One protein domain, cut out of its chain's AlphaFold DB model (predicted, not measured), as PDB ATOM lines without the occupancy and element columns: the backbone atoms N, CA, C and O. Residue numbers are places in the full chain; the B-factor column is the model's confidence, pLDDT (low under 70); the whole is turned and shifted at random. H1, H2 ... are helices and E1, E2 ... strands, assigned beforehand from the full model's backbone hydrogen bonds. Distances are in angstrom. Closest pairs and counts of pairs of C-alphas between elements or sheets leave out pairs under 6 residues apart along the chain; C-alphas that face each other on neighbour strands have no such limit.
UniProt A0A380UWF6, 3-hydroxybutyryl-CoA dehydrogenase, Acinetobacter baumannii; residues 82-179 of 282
ATOM      1  N   GLN A  82     -41.960  -3.834 -26.686       92.12
ATOM      2  CA  GLN A  82     -42.025  -2.374 -26.625       92.12
ATOM      3  C   GLN A  82     -40.638  -1.772 -26.444       92.12
ATOM      4  O   GLN A  82     -39.885  -2.165 -25.559       92.12
ATOM      5  N   LEU A  83     -40.325  -0.758 -27.246       92.94
ATOM      6  CA  LEU A  83     -39.105   0.022 -27.096       92.94
ATOM      7  C   LEU A  83     -39.424   1.350 -26.399       92.94
ATOM      8  O   LEU A  83     -40.328   2.074 -26.821       92.94
ATOM      9  N   LYS A  84     -38.678   1.680 -25.346       92.00
ATOM     10  CA  LYS A  84     -38.743   2.955 -24.615       92.00
ATOM     11  C   LYS A  84     -37.377   3.632 -24.663       92.00
ATOM     12  O   LYS A  84     -36.358   2.942 -24.613       92.00
ATOM     13  N   GLY A  85     -37.367   4.957 -24.750       88.50
ATOM     14  CA  GLY A  85     -36.145   5.757 -24.822       88.50
ATOM     15  C   GLY A  85     -35.641   5.973 -26.249       88.50
ATOM     16  O   GLY A  85     -36.242   5.525 -27.228       88.50
ATOM     17  N   THR A  86     -34.534   6.705 -26.370       83.19
ATOM     18  CA  THR A  86     -33.997   7.165 -27.663       83.19
ATOM     19  C   THR A  86     -33.006   6.196 -28.295       83.19
ATOM     20  O   THR A  86     -32.878   6.194 -29.516       83.19
ATOM     21  N   TRP A  87     -32.307   5.384 -27.491       85.38
ATOM     22  CA  TRP A  87     -31.310   4.401 -27.945       85.38
ATOM     23  C   TRP A  87     -30.251   4.973 -28.902       85.38
ATOM     24  O   TRP A  87     -29.691   4.259 -29.734       85.38
ATOM     25  N   SER A  88     -29.937   6.263 -28.761       80.31
ATOM     26  CA  SER A  88     -29.027   6.995 -29.655       80.31
ATOM     27  C   SER A  88     -27.620   6.396 -29.736       80.31
ATOM     28  O   SER A  88     -26.924   6.592 -30.726       80.31
ATOM     29  N   GLN A  89     -27.216   5.634 -28.720       77.81
ATOM     30  CA  GLN A  89     -25.923   4.952 -28.654       77.81
ATOM     31  C   GLN A  89     -25.872   3.659 -29.477       77.81
ATOM     32  O   GLN A  89     -24.784   3.226 -29.845       77.81
ATOM     33  N   LEU A  90     -27.021   3.036 -29.772       85.50
ATOM     34  CA  LEU A  90     -27.104   1.713 -30.402       85.50
ATOM     35  C   LEU A  90     -28.079   1.664 -31.606       85.50
ATOM     36  O   LEU A  90     -28.897   0.743 -31.691       85.50
ATOM     37  N   PRO A  91     -28.016   2.600 -32.577       86.00
ATOM     38  CA  PRO A  91     -28.968   2.637 -33.698       86.00
ATOM     39  C   PRO A  91     -28.880   1.390 -34.596       86.00
ATOM     40  O   PRO A  91     -29.884   0.852 -35.067       86.00
ATOM     41  N   ALA A  92     -27.661   0.899 -34.791       86.81
ATOM     42  CA  ALA A  92     -27.350  -0.302 -35.546       86.81
ATOM     43  C   ALA A  92     -27.973  -1.572 -34.939       86.81
ATOM     44  O   ALA A  92     -28.533  -2.412 -35.644       86.81
ATOM     45  N   PHE A  93     -27.941  -1.673 -33.610       89.06
ATOM     46  CA  PHE A  93     -28.521  -2.797 -32.885       89.06
ATOM     47  C   PHE A  93     -30.043  -2.838 -33.039       89.06
ATOM     48  O   PHE A  93     -30.598  -3.885 -33.357       89.06
ATOM     49  N   LEU A  94     -30.719  -1.691 -32.904       89.25
ATOM     50  CA  LEU A  94     -32.166  -1.615 -33.127       89.25
ATOM     51  C   LEU A  94     -32.554  -2.003 -34.553       89.25
ATOM     52  O   LEU A  94     -33.530  -2.725 -34.750       89.25
ATOM     53  N   THR A  95     -31.756  -1.568 -35.531       89.75
ATOM     54  CA  THR A  95     -31.944  -1.938 -36.939       89.75
ATOM     55  C   THR A  95     -31.862  -3.452 -37.122       89.75
ATOM     56  O   THR A  95     -32.733  -4.034 -37.769       89.75
ATOM     57  N   ARG A  96     -30.873  -4.109 -36.498       90.38
ATOM     58  CA  ARG A  96     -30.730  -5.572 -36.519       90.38
ATOM     59  C   ARG A  96     -31.917  -6.289 -35.871       90.38
ATOM     60  O   ARG A  96     -32.352  -7.307 -36.397       90.38
ATOM     61  N   LEU A  97     -32.461  -5.747 -34.781       89.56
ATOM     62  CA  LEU A  97     -33.648  -6.287 -34.109       89.56
ATOM     63  C   LEU A  97     -34.972  -5.964 -34.835       89.56
ATOM     64  O   LEU A  97     -36.043  -6.363 -34.379       89.56
ATOM     65  N   GLY A  98     -34.932  -5.214 -35.942       87.06
ATOM     66  CA  GLY A  98     -36.127  -4.778 -36.668       87.06
ATOM     67  C   GLY A  98     -37.008  -3.794 -35.886       87.06
ATOM     68  O   GLY A  98     -38.178  -3.611 -36.225       87.06
ATOM     69  N   LEU A  99     -36.471  -3.157 -34.840       86.81
ATOM     70  CA  LEU A  99     -37.207  -2.250 -33.966       86.81
ATOM     71  C   LEU A  99     -37.095  -0.803 -34.455       86.81
ATOM     72  O   LEU A  99     -36.014  -0.315 -34.782       86.81
ATOM     73  N   LYS A 100     -38.229  -0.097 -34.479       77.69
ATOM     74  CA  LYS A 100     -38.293   1.349 -34.756       77.69
ATOM     75  C   LYS A 100     -38.264   2.152 -33.454       77.69
ATOM     76  O   LYS A 100     -38.470   1.589 -32.384       77.69
ATOM     77  N   SER A 101     -38.016   3.460 -33.571       69.94
ATOM     78  CA  SER A 101     -37.925   4.429 -32.465       69.94
ATOM     79  C   SER A 101     -38.967   4.194 -31.367       69.94
ATOM     80  O   SER A 101     -40.155   4.055 -31.665       69.94
ATOM     81  N   GLY A 102     -38.508   4.177 -30.115       73.12
ATOM     82  CA  GLY A 102     -39.333   3.895 -28.948       73.12
ATOM     83  C   GLY A 102     -40.197   5.069 -28.488       73.12
ATOM     84  O   GLY A 102     -40.078   6.193 -28.976       73.12
ATOM     85  N   SER A 103     -41.070   4.810 -27.513       80.31
ATOM     86  CA  SER A 103     -41.807   5.867 -26.813       80.31
ATOM     87  C   SER A 103     -40.861   6.735 -25.979       80.31
ATOM     88  O   SER A 103     -39.879   6.225 -25.435       80.31
ATOM     89  N   ALA A 104     -41.188   8.020 -25.813       79.12
ATOM     90  CA  ALA A 104     -40.400   8.943 -24.998       79.12
ATOM     91  C   ALA A 104     -40.216   8.412 -23.564       79.12
ATOM     92  O   ALA A 104     -41.187   8.135 -22.860       79.12
ATOM     93  N   SER A 105     -38.962   8.243 -23.157       83.50
ATOM     94  CA  SER A 105     -38.553   7.843 -21.813       83.50
ATOM     95  C   SER A 105     -37.115   8.296 -21.587       83.50
ATOM     96  O   SER A 105     -36.335   8.342 -22.541       83.50
ATOM     97  N   ASP A 106     -36.777   8.608 -20.339       79.69
ATOM     98  CA  ASP A 106     -35.401   8.925 -19.946       79.69
ATOM     99  C   ASP A 106     -34.509   7.673 -19.970       79.69
ATOM    100  O   ASP A 106     -33.306   7.762 -20.216       79.69
ATOM    101  N   ASP A 107     -35.116   6.496 -19.792       85.06
ATOM    102  CA  ASP A 107     -34.438   5.206 -19.798       85.06
ATOM    103  C   ASP A 107     -34.577   4.499 -21.154       85.06
ATOM    104  O   ASP A 107     -35.664   4.395 -21.729       85.06
ATOM    105  N   ASN A 108     -33.475   3.908 -21.619       90.69
ATOM    106  CA  ASN A 108     -33.473   3.001 -22.764       90.69
ATOM    107  C   ASN A 108     -33.862   1.588 -22.304       90.69
ATOM    108  O   ASN A 108     -33.064   0.898 -21.666       90.69
ATOM    109  N   ILE A 109     -35.090   1.165 -22.619       94.25
ATOM    110  CA  ILE A 109     -35.645  -0.133 -22.201       94.25
ATOM    111  C   ILE A 109     -36.228  -0.854 -23.412       94.25
ATOM    112  O   ILE A 109     -37.057  -0.298 -24.133       94.25
ATOM    113  N   LEU A 110     -35.805  -2.100 -23.611       94.62
ATOM    114  CA  LEU A 110     -36.442  -3.050 -24.506       94.62
ATOM    115  C   LEU A 110     -37.294  -3.968 -23.639       94.62
ATOM    116  O   LEU A 110     -36.778  -4.825 -22.930       94.62
ATOM    117  N   GLN A 111     -38.597  -3.741 -23.647       94.94
ATOM    118  CA  GLN A 111     -39.533  -4.496 -22.836       94.94
ATOM    119  C   GLN A 111     -40.052  -5.698 -23.630       94.94
ATOM    120  O   GLN A 111     -40.559  -5.531 -24.740       94.94
ATOM    121  N   ILE A 112     -39.901  -6.889 -23.053       94.69
ATOM    122  CA  ILE A 112     -40.400  -8.168 -23.571       94.69
ATOM    123  C   ILE A 112     -41.432  -8.668 -22.557       94.69
ATOM    124  O   ILE A 112     -41.056  -9.158 -21.495       94.69
ATOM    125  N   ASP A 113     -42.721  -8.493 -22.851       94.00
ATOM    126  CA  ASP A 113     -43.815  -8.657 -21.880       94.00
ATOM    127  C   ASP A 113     -43.589  -7.823 -20.594       94.00
ATOM    128  O   ASP A 113     -43.671  -6.594 -20.619       94.00
ATOM    129  N   ASP A 114     -43.312  -8.480 -19.465       94.56
ATOM    130  CA  ASP A 114     -43.042  -7.897 -18.148       94.56
ATOM    131  C   ASP A 114     -41.539  -7.796 -17.816       94.56
ATOM    132  O   ASP A 114     -41.182  -7.382 -16.711       94.56
ATOM    133  N   ILE A 115     -40.660  -8.142 -18.763       97.12
ATOM    134  CA  ILE A 115     -39.201  -8.145 -18.605       97.12
ATOM    135  C   ILE A 115     -38.615  -6.862 -19.199       97.12
ATOM    136  O   ILE A 115     -38.720  -6.611 -20.400       97.12
ATOM    137  N   ASP A 116     -37.938  -6.066 -18.372       97.00
ATOM    138  CA  ASP A 116     -37.193  -4.883 -18.803       97.00
ATOM    139  C   ASP A 116     -35.753  -5.290 -19.176       97.00
ATOM    140  O   ASP A 116     -34.914  -5.499 -18.295       97.00
ATOM    141  N   LEU A 117     -35.434  -5.363 -20.472       96.50
ATOM    142  CA  LEU A 117     -34.058  -5.527 -20.946       96.50
ATOM    143  C   LEU A 117     -33.387  -4.163 -21.144       96.50
ATOM    144  O   LEU A 117     -33.925  -3.273 -21.810       96.50
ATOM    145  N   ARG A 118     -32.201  -3.989 -20.560       95.31
ATOM    146  CA  ARG A 118     -31.457  -2.721 -20.548       95.31
ATOM    147  C   ARG A 118     -29.983  -2.961 -20.849       95.31
ATOM    148  O   ARG A 118     -29.433  -3.985 -20.459       95.31
ATOM    149  N   LEU A 119     -29.323  -2.000 -21.491       94.94
ATOM    150  CA  LEU A 119     -27.860  -1.966 -21.510       94.94
ATOM    151  C   LEU A 119     -27.366  -1.555 -20.116       94.94
ATOM    152  O   LEU A 119     -27.814  -0.527 -19.606       94.94
ATOM    153  N   SER A 120     -26.456  -2.331 -19.522       95.81
ATOM    154  CA  SER A 120     -25.924  -2.021 -18.190       95.81
ATOM    155  C   SER A 120     -25.275  -0.633 -18.156       95.81
ATOM    156  O   SER A 120     -24.653  -0.218 -19.127       95.81
ATOM    157  N   GLN A 121     -25.370   0.081 -17.043       95.44
ATOM    158  CA  GLN A 121     -24.628   1.312 -16.751       95.44
ATOM    159  C   GLN A 121     -23.775   1.148 -15.487       95.44
ATOM    160  O   GLN A 121     -23.536   2.107 -14.758       95.44
ATOM    161  N   GLY A 122     -23.321  -0.069 -15.178       96.12
ATOM    162  CA  GLY A 122     -22.520  -0.345 -13.981       96.12
ATOM    163  C   GLY A 122     -23.302  -0.616 -12.700       96.12
ATOM    164  O   GLY A 122     -22.694  -0.793 -11.648       96.12
ATOM    165  N   GLU A 123     -24.621  -0.708 -12.784       95.44
ATOM    166  CA  GLU A 123     -25.498  -1.201 -11.728       95.44
ATOM    167  C   GLU A 123     -25.474  -2.733 -11.600       95.44
ATOM    168  O   GLU A 123     -25.088  -3.454 -12.522       95.44
ATOM    169  N   SER A 124     -25.903  -3.223 -10.434       97.06
ATOM    170  CA  SER A 124     -26.270  -4.631 -10.203       97.06
ATOM    171  C   SER A 124     -27.781  -4.789 -10.326       97.06
ATOM    172  O   SER A 124     -28.534  -3.992  -9.751       97.06
ATOM    173  N   ALA A 125     -28.205  -5.843 -11.022       96.88
ATOM    174  CA  ALA A 125     -29.608  -6.153 -11.236       96.88
ATOM    175  C   ALA A 125     -30.343  -6.392  -9.905       96.88
ATOM    176  O   ALA A 125     -31.417  -5.834  -9.679       96.88
ATOM    177  N   ASN A 126     -29.729  -7.154  -8.995       97.25
ATOM    178  CA  ASN A 126     -30.314  -7.527  -7.704       97.25
ATOM    179  C   ASN A 126     -30.349  -6.394  -6.681       97.25
ATOM    180  O   ASN A 126     -31.173  -6.423  -5.774       97.25
ATOM    181  N   ILE A 127     -29.468  -5.401  -6.800       96.50
ATOM    182  CA  ILE A 127     -29.420  -4.278  -5.854       96.50
ATOM    183  C   ILE A 127     -30.340  -3.140  -6.303       96.50
ATOM    184  O   ILE A 127     -30.993  -2.510  -5.474       96.50
ATOM    185  N   HIS A 128     -30.406  -2.869  -7.610       95.94
ATOM    186  CA  HIS A 128     -31.065  -1.664  -8.128       95.94
ATOM    187  C   HIS A 128     -32.498  -1.909  -8.607       95.94
ATOM    188  O   HIS A 128     -33.288  -0.965  -8.663       95.94
ATOM    189  N   TYR A 129     -32.869  -3.154  -8.918       95.75
ATOM    190  CA  TYR A 129     -34.190  -3.482  -9.454       95.75
ATOM    191  C   TYR A 129     -34.894  -4.521  -8.583       95.75
ATOM    192  O   TYR A 129     -34.852  -5.718  -8.844       95.75
ATOM    193  N   LEU A 130     -35.576  -4.040  -7.543       95.31
ATOM    194  CA  LEU A 130     -36.199  -4.889  -6.517       95.31
ATOM    195  C   LEU A 130     -37.670  -5.239  -6.786       95.31
ATOM    196  O   LEU A 130     -38.241  -6.072  -6.091       95.31
ATOM    197  N   SER A 131     -38.315  -4.569  -7.743       95.12
ATOM    198  CA  SER A 131     -39.776  -4.621  -7.927       95.12
ATOM    199  C   SER A 131     -40.229  -4.960  -9.346       95.12
ATOM    200  O   SER A 131     -41.418  -4.891  -9.646       95.12
ATOM    201  N   ARG A 132     -39.293  -5.290 -10.235       95.00
ATOM    202  CA  ARG A 132     -39.556  -5.583 -11.649       95.00
ATOM    203  C   ARG A 132     -38.525  -6.561 -12.186       95.00
ATOM    204  O   ARG A 132     -37.370  -6.500 -11.771       95.00
ATOM    205  N   LYS A 133     -38.919  -7.417 -13.123       97.88
ATOM    206  CA  LYS A 133     -38.001  -8.328 -13.810       97.88
ATOM    207  C   LYS A 133     -37.072  -7.524 -14.707       97.88
ATOM    208  O   LYS A 133     -37.543  -6.807 -15.589       97.88
ATOM    209  N   VAL A 134     -35.769  -7.604 -14.457       98.00
ATOM    210  CA  VAL A 134     -34.769  -6.860 -15.230       98.00
ATOM    211  C   VAL A 134     -33.681  -7.794 -15.706       98.00
ATOM    212  O   VAL A 134     -33.147  -8.598 -14.941       98.00
ATOM    213  N   VAL A 135     -33.335  -7.620 -16.976       98.25
ATOM    214  CA  VAL A 135     -32.186  -8.244 -17.614       98.25
ATOM    215  C   VAL A 135     -31.215  -7.145 -18.030       98.25
ATOM    216  O   VAL A 135     -31.572  -6.224 -18.766       98.25
ATOM    217  N   LEU A 136     -29.978  -7.243 -17.554       98.00
ATOM    218  CA  LEU A 136     -28.891  -6.356 -17.940       98.00
ATOM    219  C   LEU A 136     -28.069  -7.005 -19.044       98.00
ATOM    220  O   LEU A 136     -27.607  -8.137 -18.903       98.00
ATOM    221  N   MET A 137     -27.872  -6.258 -20.121       97.00
ATOM    222  CA  MET A 137     -27.089  -6.636 -21.287       97.00
ATOM    223  C   MET A 137     -25.706  -5.996 -21.236       97.00
ATOM    224  O   MET A 137     -25.572  -4.808 -20.921       97.00
ATOM    225  N   ASP A 138     -24.685  -6.788 -21.557       97.12
ATOM    226  CA  ASP A 138     -23.308  -6.314 -21.660       97.12
ATOM    227  C   ASP A 138     -23.108  -5.502 -22.937       97.12
ATOM    228  O   ASP A 138     -23.824  -5.641 -23.932       97.12
ATOM    229  N   TRP A 139     -22.104  -4.638 -22.908       95.19
ATOM    230  CA  TRP A 139     -21.724  -3.876 -24.079       95.19
ATOM    231  C   TRP A 139     -20.955  -4.752 -25.074       95.19
ATOM    232  O   TRP A 139     -20.089  -5.533 -24.687       95.19
ATOM    233  N   HIS A 140     -21.220  -4.578 -26.368       92.75
ATOM    234  CA  HIS A 140     -20.470  -5.207 -27.451       92.75
ATOM    235  C   HIS A 140     -19.903  -4.129 -28.383       92.75
ATOM    236  O   HIS A 140     -20.573  -3.144 -28.692       92.75
ATOM    237  N   HIS A 141     -18.670  -4.310 -28.871       89.31
ATOM    238  CA  HIS A 141     -18.026  -3.288 -29.710       89.31
ATOM    239  C   HIS A 141     -18.666  -3.135 -31.093       89.31
ATOM    240  O   HIS A 141     -18.505  -2.095 -31.738       89.31
ATOM    241  N   ASP A 142     -19.343  -4.185 -31.548       90.44
ATOM    242  CA  ASP A 142     -20.047  -4.258 -32.822       90.44
ATOM    243  C   ASP A 142     -21.318  -5.100 -32.663       90.44
ATOM    244  O   ASP A 142     -21.307  -6.323 -32.786       90.44
ATOM    245  N   PHE A 143     -22.420  -4.454 -32.299       89.50
ATOM    246  CA  PHE A 143     -23.703  -5.134 -32.129       89.50
ATOM    247  C   PHE A 143     -24.296  -5.657 -33.452       89.50
ATOM    248  O   PHE A 143     -25.161  -6.535 -33.420       89.50
ATOM    249  N   GLU A 144     -23.842  -5.171 -34.613       88.56
ATOM    250  CA  GLU A 144     -24.311  -5.663 -35.917       88.56
ATOM    251  C   GLU A 144     -23.795  -7.072 -36.187       88.56
ATOM    252  O   GLU A 144     -24.537  -7.908 -36.697       88.56
ATOM    253  N   GLN A 145     -22.553  -7.342 -35.784       89.44
ATOM    254  CA  GLN A 145     -21.874  -8.619 -36.014       89.44
ATOM    255  C   GLN A 145     -21.806  -9.514 -34.772       89.44
ATOM    256  O   GLN A 145     -21.231 -10.596 -34.826       89.44
ATOM    257  N   ALA A 146     -22.389  -9.097 -33.644       90.38
ATOM    258  CA  ALA A 146     -22.386  -9.893 -32.419       90.38
ATOM    259  C   ALA A 146     -23.042 -11.271 -32.641       90.38
ATOM    260  O   ALA A 146     -24.231 -11.354 -32.957       90.38
ATOM    261  N   GLU A 147     -22.279 -12.347 -32.463       90.50
ATOM    262  CA  GLU A 147     -22.782 -13.731 -32.502       90.50
ATOM    263  C   GLU A 147     -23.340 -14.170 -31.144       90.50
ATOM    264  O   GLU A 147     -24.192 -15.057 -31.062       90.50
ATOM    265  N   ALA A 148     -22.870 -13.536 -30.067       91.25
ATOM    266  CA  ALA A 148     -23.319 -13.807 -28.717       91.25
ATOM    267  C   ALA A 148     -23.350 -12.540 -27.852       91.25
ATOM    268  O   ALA A 148     -22.532 -11.635 -28.025       91.25
ATOM    269  N   LEU A 149     -24.280 -12.493 -26.900       93.62
ATOM    270  CA  LEU A 149     -24.428 -11.419 -25.921       93.62
ATOM    271  C   LEU A 149     -24.390 -11.981 -24.503       93.62
ATOM    272  O   LEU A 149     -25.053 -12.970 -24.191       93.62
ATOM    273  N   VAL A 150     -23.623 -11.321 -23.638       96.00
ATOM    274  CA  VAL A 150     -23.579 -11.629 -22.209       96.00
ATOM    275  C   VAL A 150     -24.727 -10.904 -21.520       96.00
ATOM    276  O   VAL A 150     -24.832  -9.681 -21.626       96.00
ATOM    277  N   LEU A 151     -25.567 -11.651 -20.809       97.69
ATOM    278  CA  LEU A 151     -26.690 -11.121 -20.044       97.69
ATOM    279  C   LEU A 151     -26.586 -11.540 -18.573       97.69
ATOM    280  O   LEU A 151     -26.045 -12.595 -18.239       97.69
ATOM    281  N   SER A 152     -27.161 -10.732 -17.690       98.00
ATOM    282  CA  SER A 152     -27.480 -11.116 -16.312       98.00
ATOM    283  C   SER A 152     -28.899 -10.681 -15.977       98.00
ATOM    284  O   SER A 152     -29.484  -9.869 -16.693       98.00
ATOM    285  N   HIS A 153     -29.460 -11.198 -14.896       98.12
ATOM    286  CA  HIS A 153     -30.810 -10.861 -14.474       98.12
ATOM    287  C   HIS A 153     -30.889 -10.742 -12.955       98.12
ATOM    288  O   HIS A 153     -29.994 -11.199 -12.238       98.12
ATOM    289  N   ASN A 154     -31.967 -10.133 -12.468       97.75
ATOM    290  CA  ASN A 154     -32.278 -10.151 -11.046       97.75
ATOM    291  C   ASN A 154     -33.021 -11.433 -10.630       97.75
ATOM    292  O   ASN A 154     -33.506 -12.197 -11.466       97.75
ATOM    293  N   GLU A 155     -33.143 -11.654  -9.325       97.00
ATOM    294  CA  GLU A 155     -33.800 -12.826  -8.728       97.00
ATOM    295  C   GLU A 155     -35.305 -12.934  -9.030       97.00
ATOM    296  O   GLU A 155     -35.902 -13.977  -8.781       97.00
ATOM    297  N   LEU A 156     -35.924 -11.888  -9.589       97.50
ATOM    298  CA  LEU A 156     -37.333 -11.906  -9.994       97.50
ATOM    299  C   LEU A 156     -37.576 -12.634 -11.324       97.50
ATOM    300  O   LEU A 156     -38.717 -12.996 -11.607       97.50
ATOM    301  N   CYS A 157     -36.543 -12.809 -12.152       97.06
ATOM    302  CA  CYS A 157     -36.663 -13.518 -13.422       97.06
ATOM    303  C   CYS A 157     -36.651 -15.036 -13.203       97.06
ATOM    304  O   CYS A 157     -35.737 -15.586 -12.586       97.06
ATOM    305  N   GLU A 158     -37.638 -15.720 -13.773       96.12
ATOM    306  CA  GLU A 158     -37.761 -17.174 -13.730       96.12
ATOM    307  C   GLU A 158     -37.151 -17.834 -14.978       96.12
ATOM    308  O   GLU A 158     -36.903 -17.195 -15.999       96.12
ATOM    309  N   ALA A 159     -36.959 -19.156 -14.948       94.75
ATOM    310  CA  ALA A 159     -36.422 -19.902 -16.093       94.75
ATOM    311  C   ALA A 159     -37.254 -19.728 -17.384       94.75
ATOM    312  O   ALA A 159     -36.712 -19.778 -18.487       94.75
ATOM    313  N   SER A 160     -38.565 -19.507 -17.251       93.50
ATOM    314  CA  SER A 160     -39.469 -19.187 -18.361       93.50
ATOM    315  C   SER A 160     -39.148 -17.825 -18.989       93.50
ATOM    316  O   SER A 160     -39.149 -17.710 -20.213       93.50
ATOM    317  N   ASP A 161     -38.822 -16.822 -18.173       95.06
ATOM    318  CA  ASP A 161     -38.438 -15.480 -18.615       95.06
ATOM    319  C   ASP A 161     -37.103 -15.516 -19.367       95.06
ATOM    320  O   ASP A 161     -36.980 -14.963 -20.460       95.06
ATOM    321  N   LEU A 162     -36.117 -16.242 -18.828       94.50
ATOM    322  CA  LEU A 162     -34.819 -16.443 -19.480       94.50
ATOM    323  C   LEU A 162     -34.990 -17.109 -20.852       94.50
ATOM    324  O   LEU A 162     -34.451 -16.619 -21.844       94.50
ATOM    325  N   ALA A 163     -35.804 -18.165 -20.933       92.69
ATOM    326  CA  ALA A 163     -36.083 -18.861 -22.187       92.69
ATOM    327  C   ALA A 163     -36.774 -17.962 -23.231       92.69
ATOM    328  O   ALA A 163     -36.520 -18.109 -24.429       92.69
ATOM    329  N   LYS A 164     -37.626 -17.014 -22.805       93.19
ATOM    330  CA  LYS A 164     -38.220 -16.011 -23.708       93.19
ATOM    331  C   LYS A 164     -37.156 -15.076 -24.281       93.19
ATOM    332  O   LYS A 164     -37.149 -14.839 -25.487       93.19
ATOM    333  N   VAL A 165     -36.256 -14.567 -23.437       94.69
ATOM    334  CA  VAL A 165     -35.167 -13.670 -23.861       94.69
ATOM    335  C   VAL A 165     -34.212 -14.387 -24.818       94.69
ATOM    336  O   VAL A 165     -33.868 -13.843 -25.867       94.69
ATOM    337  N   GLU A 166     -33.841 -15.630 -24.511       93.50
ATOM    338  CA  GLU A 166     -33.039 -16.482 -25.398       93.50
ATOM    339  C   GLU A 166     -33.710 -16.678 -26.757       93.50
ATOM    340  O   GLU A 166     -33.089 -16.460 -27.795       93.50
ATOM    341  N   ALA A 167     -34.992 -17.055 -26.762       91.75
ATOM    342  CA  ALA A 167     -35.738 -17.282 -27.991       91.75
ATOM    343  C   ALA A 167     -35.921 -15.994 -28.812       91.75
ATOM    344  O   ALA A 167     -35.955 -16.061 -30.039       91.75
ATOM    345  N   TYR A 168     -36.002 -14.829 -28.162       92.81
ATOM    346  CA  TYR A 168     -36.073 -13.538 -28.843       92.81
ATOM    347  C   TYR A 168     -34.764 -13.236 -29.581       92.81
ATOM    348  O   TYR A 168     -34.777 -12.990 -30.785       92.81
ATOM    349  N   PHE A 169     -33.619 -13.339 -28.900       92.69
ATOM    350  CA  PHE A 169     -32.310 -13.111 -29.521       92.69
ATOM    351  C   PHE A 169     -31.942 -14.168 -30.573       92.69
ATOM    352  O   PHE A 169     -31.322 -13.836 -31.589       92.69
ATOM    353  N   ALA A 170     -32.410 -15.407 -30.402       91.69
ATOM    354  CA  ALA A 170     -32.235 -16.490 -31.368       91.69
ATOM    355  C   ALA A 170     -32.758 -16.140 -32.770       91.69
ATOM    356  O   ALA A 170     -32.155 -16.537 -33.766       91.69
ATOM    357  N   GLN A 171     -33.856 -15.376 -32.865       90.44
ATOM    358  CA  GLN A 171     -34.444 -14.961 -34.148       90.44
ATOM    359  C   GLN A 171     -33.502 -14.080 -34.977       90.44
ATOM    360  O   GLN A 171     -33.616 -14.035 -36.199       90.44
ATOM    361  N   PHE A 172     -32.545 -13.424 -34.322       90.06
ATOM    362  CA  PHE A 172     -31.555 -12.542 -34.941       90.06
ATOM    363  C   PHE A 172     -30.166 -13.193 -35.045       90.06
ATOM    364  O   PHE A 172     -29.171 -12.509 -35.315       90.06
ATOM    365  N   GLY A 173     -30.092 -14.510 -34.811       89.50
ATOM    366  CA  GLY A 173     -28.848 -15.277 -34.822       89.50
ATOM    367  C   GLY A 173     -27.903 -14.914 -33.676       89.50
ATOM    368  O   GLY A 173     -26.692 -15.020 -33.843       89.50
ATOM    369  N   ILE A 174     -28.434 -14.436 -32.546       91.50
ATOM    370  CA  ILE A 174     -27.644 -14.045 -31.376       91.50
ATOM    371  C   ILE A 174     -27.810 -15.104 -30.284       91.50
ATOM    372  O   ILE A 174     -28.919 -15.370 -29.822       91.50
ATOM    373  N   SER A 175     -26.694 -15.680 -29.842       91.69
ATOM    374  CA  SER A 175     -26.646 -16.571 -28.679       91.69
ATOM    375  C   SER A 175     -26.603 -15.771 -27.382       91.69
ATOM    376  O   SER A 175     -25.869 -14.794 -27.269       91.69
ATOM    377  N   VAL A 176     -27.341 -16.196 -26.363       92.94
ATOM    378  CA  VAL A 176     -27.288 -15.564 -25.041       92.94
ATOM    379  C   VAL A 176     -26.361 -16.359 -24.127       92.94
ATOM    380  O   VAL A 176     -26.443 -17.582 -24.056       92.94
ATOM    381  N   MET A 177     -25.482 -15.658 -23.416       93.62
ATOM    382  CA  MET A 177     -24.626 -16.217 -22.372       93.62
ATOM    383  C   MET A 177     -25.022 -15.617 -21.026       93.62
ATOM    384  O   MET A 177     -24.749 -14.447 -20.755       93.62
ATOM    385  N   TRP A 178     -25.649 -16.421 -20.174       95.56
ATOM    386  CA  TRP A 178     -26.019 -15.990 -18.831       95.56
ATOM    387  C   TRP A 178     -24.822 -16.025 -17.887       95.56
ATOM    388  O   TRP A 178     -24.147 -17.046 -17.749       95.56
ATOM    389  N   ILE A 179     -24.596 -14.915 -17.194       96.56
ATOM    390  CA  ILE A 179     -23.659 -14.827 -16.076       96.56
ATOM    391  C   ILE A 179     -24.401 -14.435 -14.802       96.56
ATOM    392  O   ILE A 179     -25.526 -13.933 -14.835       96.56
TER     393      ILE A 179
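This is residues 82 to 179 of the 282 residues of the protein "3-hydroxybutyryl-CoA dehydrogenase" of Acinetobacter baumannii (UniProt A0A380UWF6). One strongly twisted sheet of six strands, E1 to E6, wraps part of the way round the helix H3, which packs on one face; H2, a single turn, grazes the sheet, and H1 lies off it. The printed part has 98 residues, with three named helices and six named strands in the order E1 H1 E2 E3 H2 E4 E5 H3 E6. The sheet runs E1 E2 E3 E4 E5 E6 and is mixed; the class is mixed, helices and strands. The whole is compact, with a radius of gyration of the C-alphas of 12.6 A, and rounded, spanning 30 by 29 by 24 A.

Start at the edge strand E1, residues 82 to 84, antiparallel to E2, residues 109 to 112; look for N 84 and O 109, 2.8 A apart. E2 and E3, residues 115 to 119, form a hairpin, with N 110 and O 117 at 2.9 A. E3 is parallel to E4, residues 133 to 137, with N 118 and O 135 at 2.9 A. E4 and E5, residues 148 to 153, form a hairpin, with N 136 and O 152 at 2.8 A. E5 is parallel to the edge strand E6, residues 175 to 178, with N 151 and O 177 at 2.9 A. The pairing is staggered: E5 pairs with E6 over its residues 148 to 151 and with E4 over its residues 151 to 153. Between E5 and E6 comes H3, residues 159 to 170, on the sheet at a height of 6.6 A, in two layers, a helix on one face of a sheet. H3 touches E6, closest at the C-alphas of Glu 166 and Val 176, 5.8 A. H2, residues 125 to 128, only grazes the sheet; its closest C-alpha pair with E5 is Ala 125 and His 153, 5.8 A. H1, residues 91 to 96, is not on the sheet. E3, H2, E4 and E5, H3, E6 are strand-helix-strand units, parallel neighbour strands joined through a helix, with right-handed crossovers. Every O i to N i+4 pair is within hydrogen-bond range in H1 and H3; H2 is too short for one.

Find C-alpha 82 at (-42.025, -2.374, -26.625), where E1 begins. E3 measures 13.2 A, E4 13.3 A and E5 16.4 A. H3 runs 16.2 A from C-alpha 159 at (-36.422, -19.902, -16.093). E6 ends at C-alpha 178, (-26.019, -15.990, -18.831).

The C-alphas farthest apart, of Ser 131 and Gln 145, are 33.5 A apart. The printed part has no cut. The link from H1 to E2, residues 97 to 108, is long. Mean pLDDT of the printed part is 91.9; residue 101 is under 70.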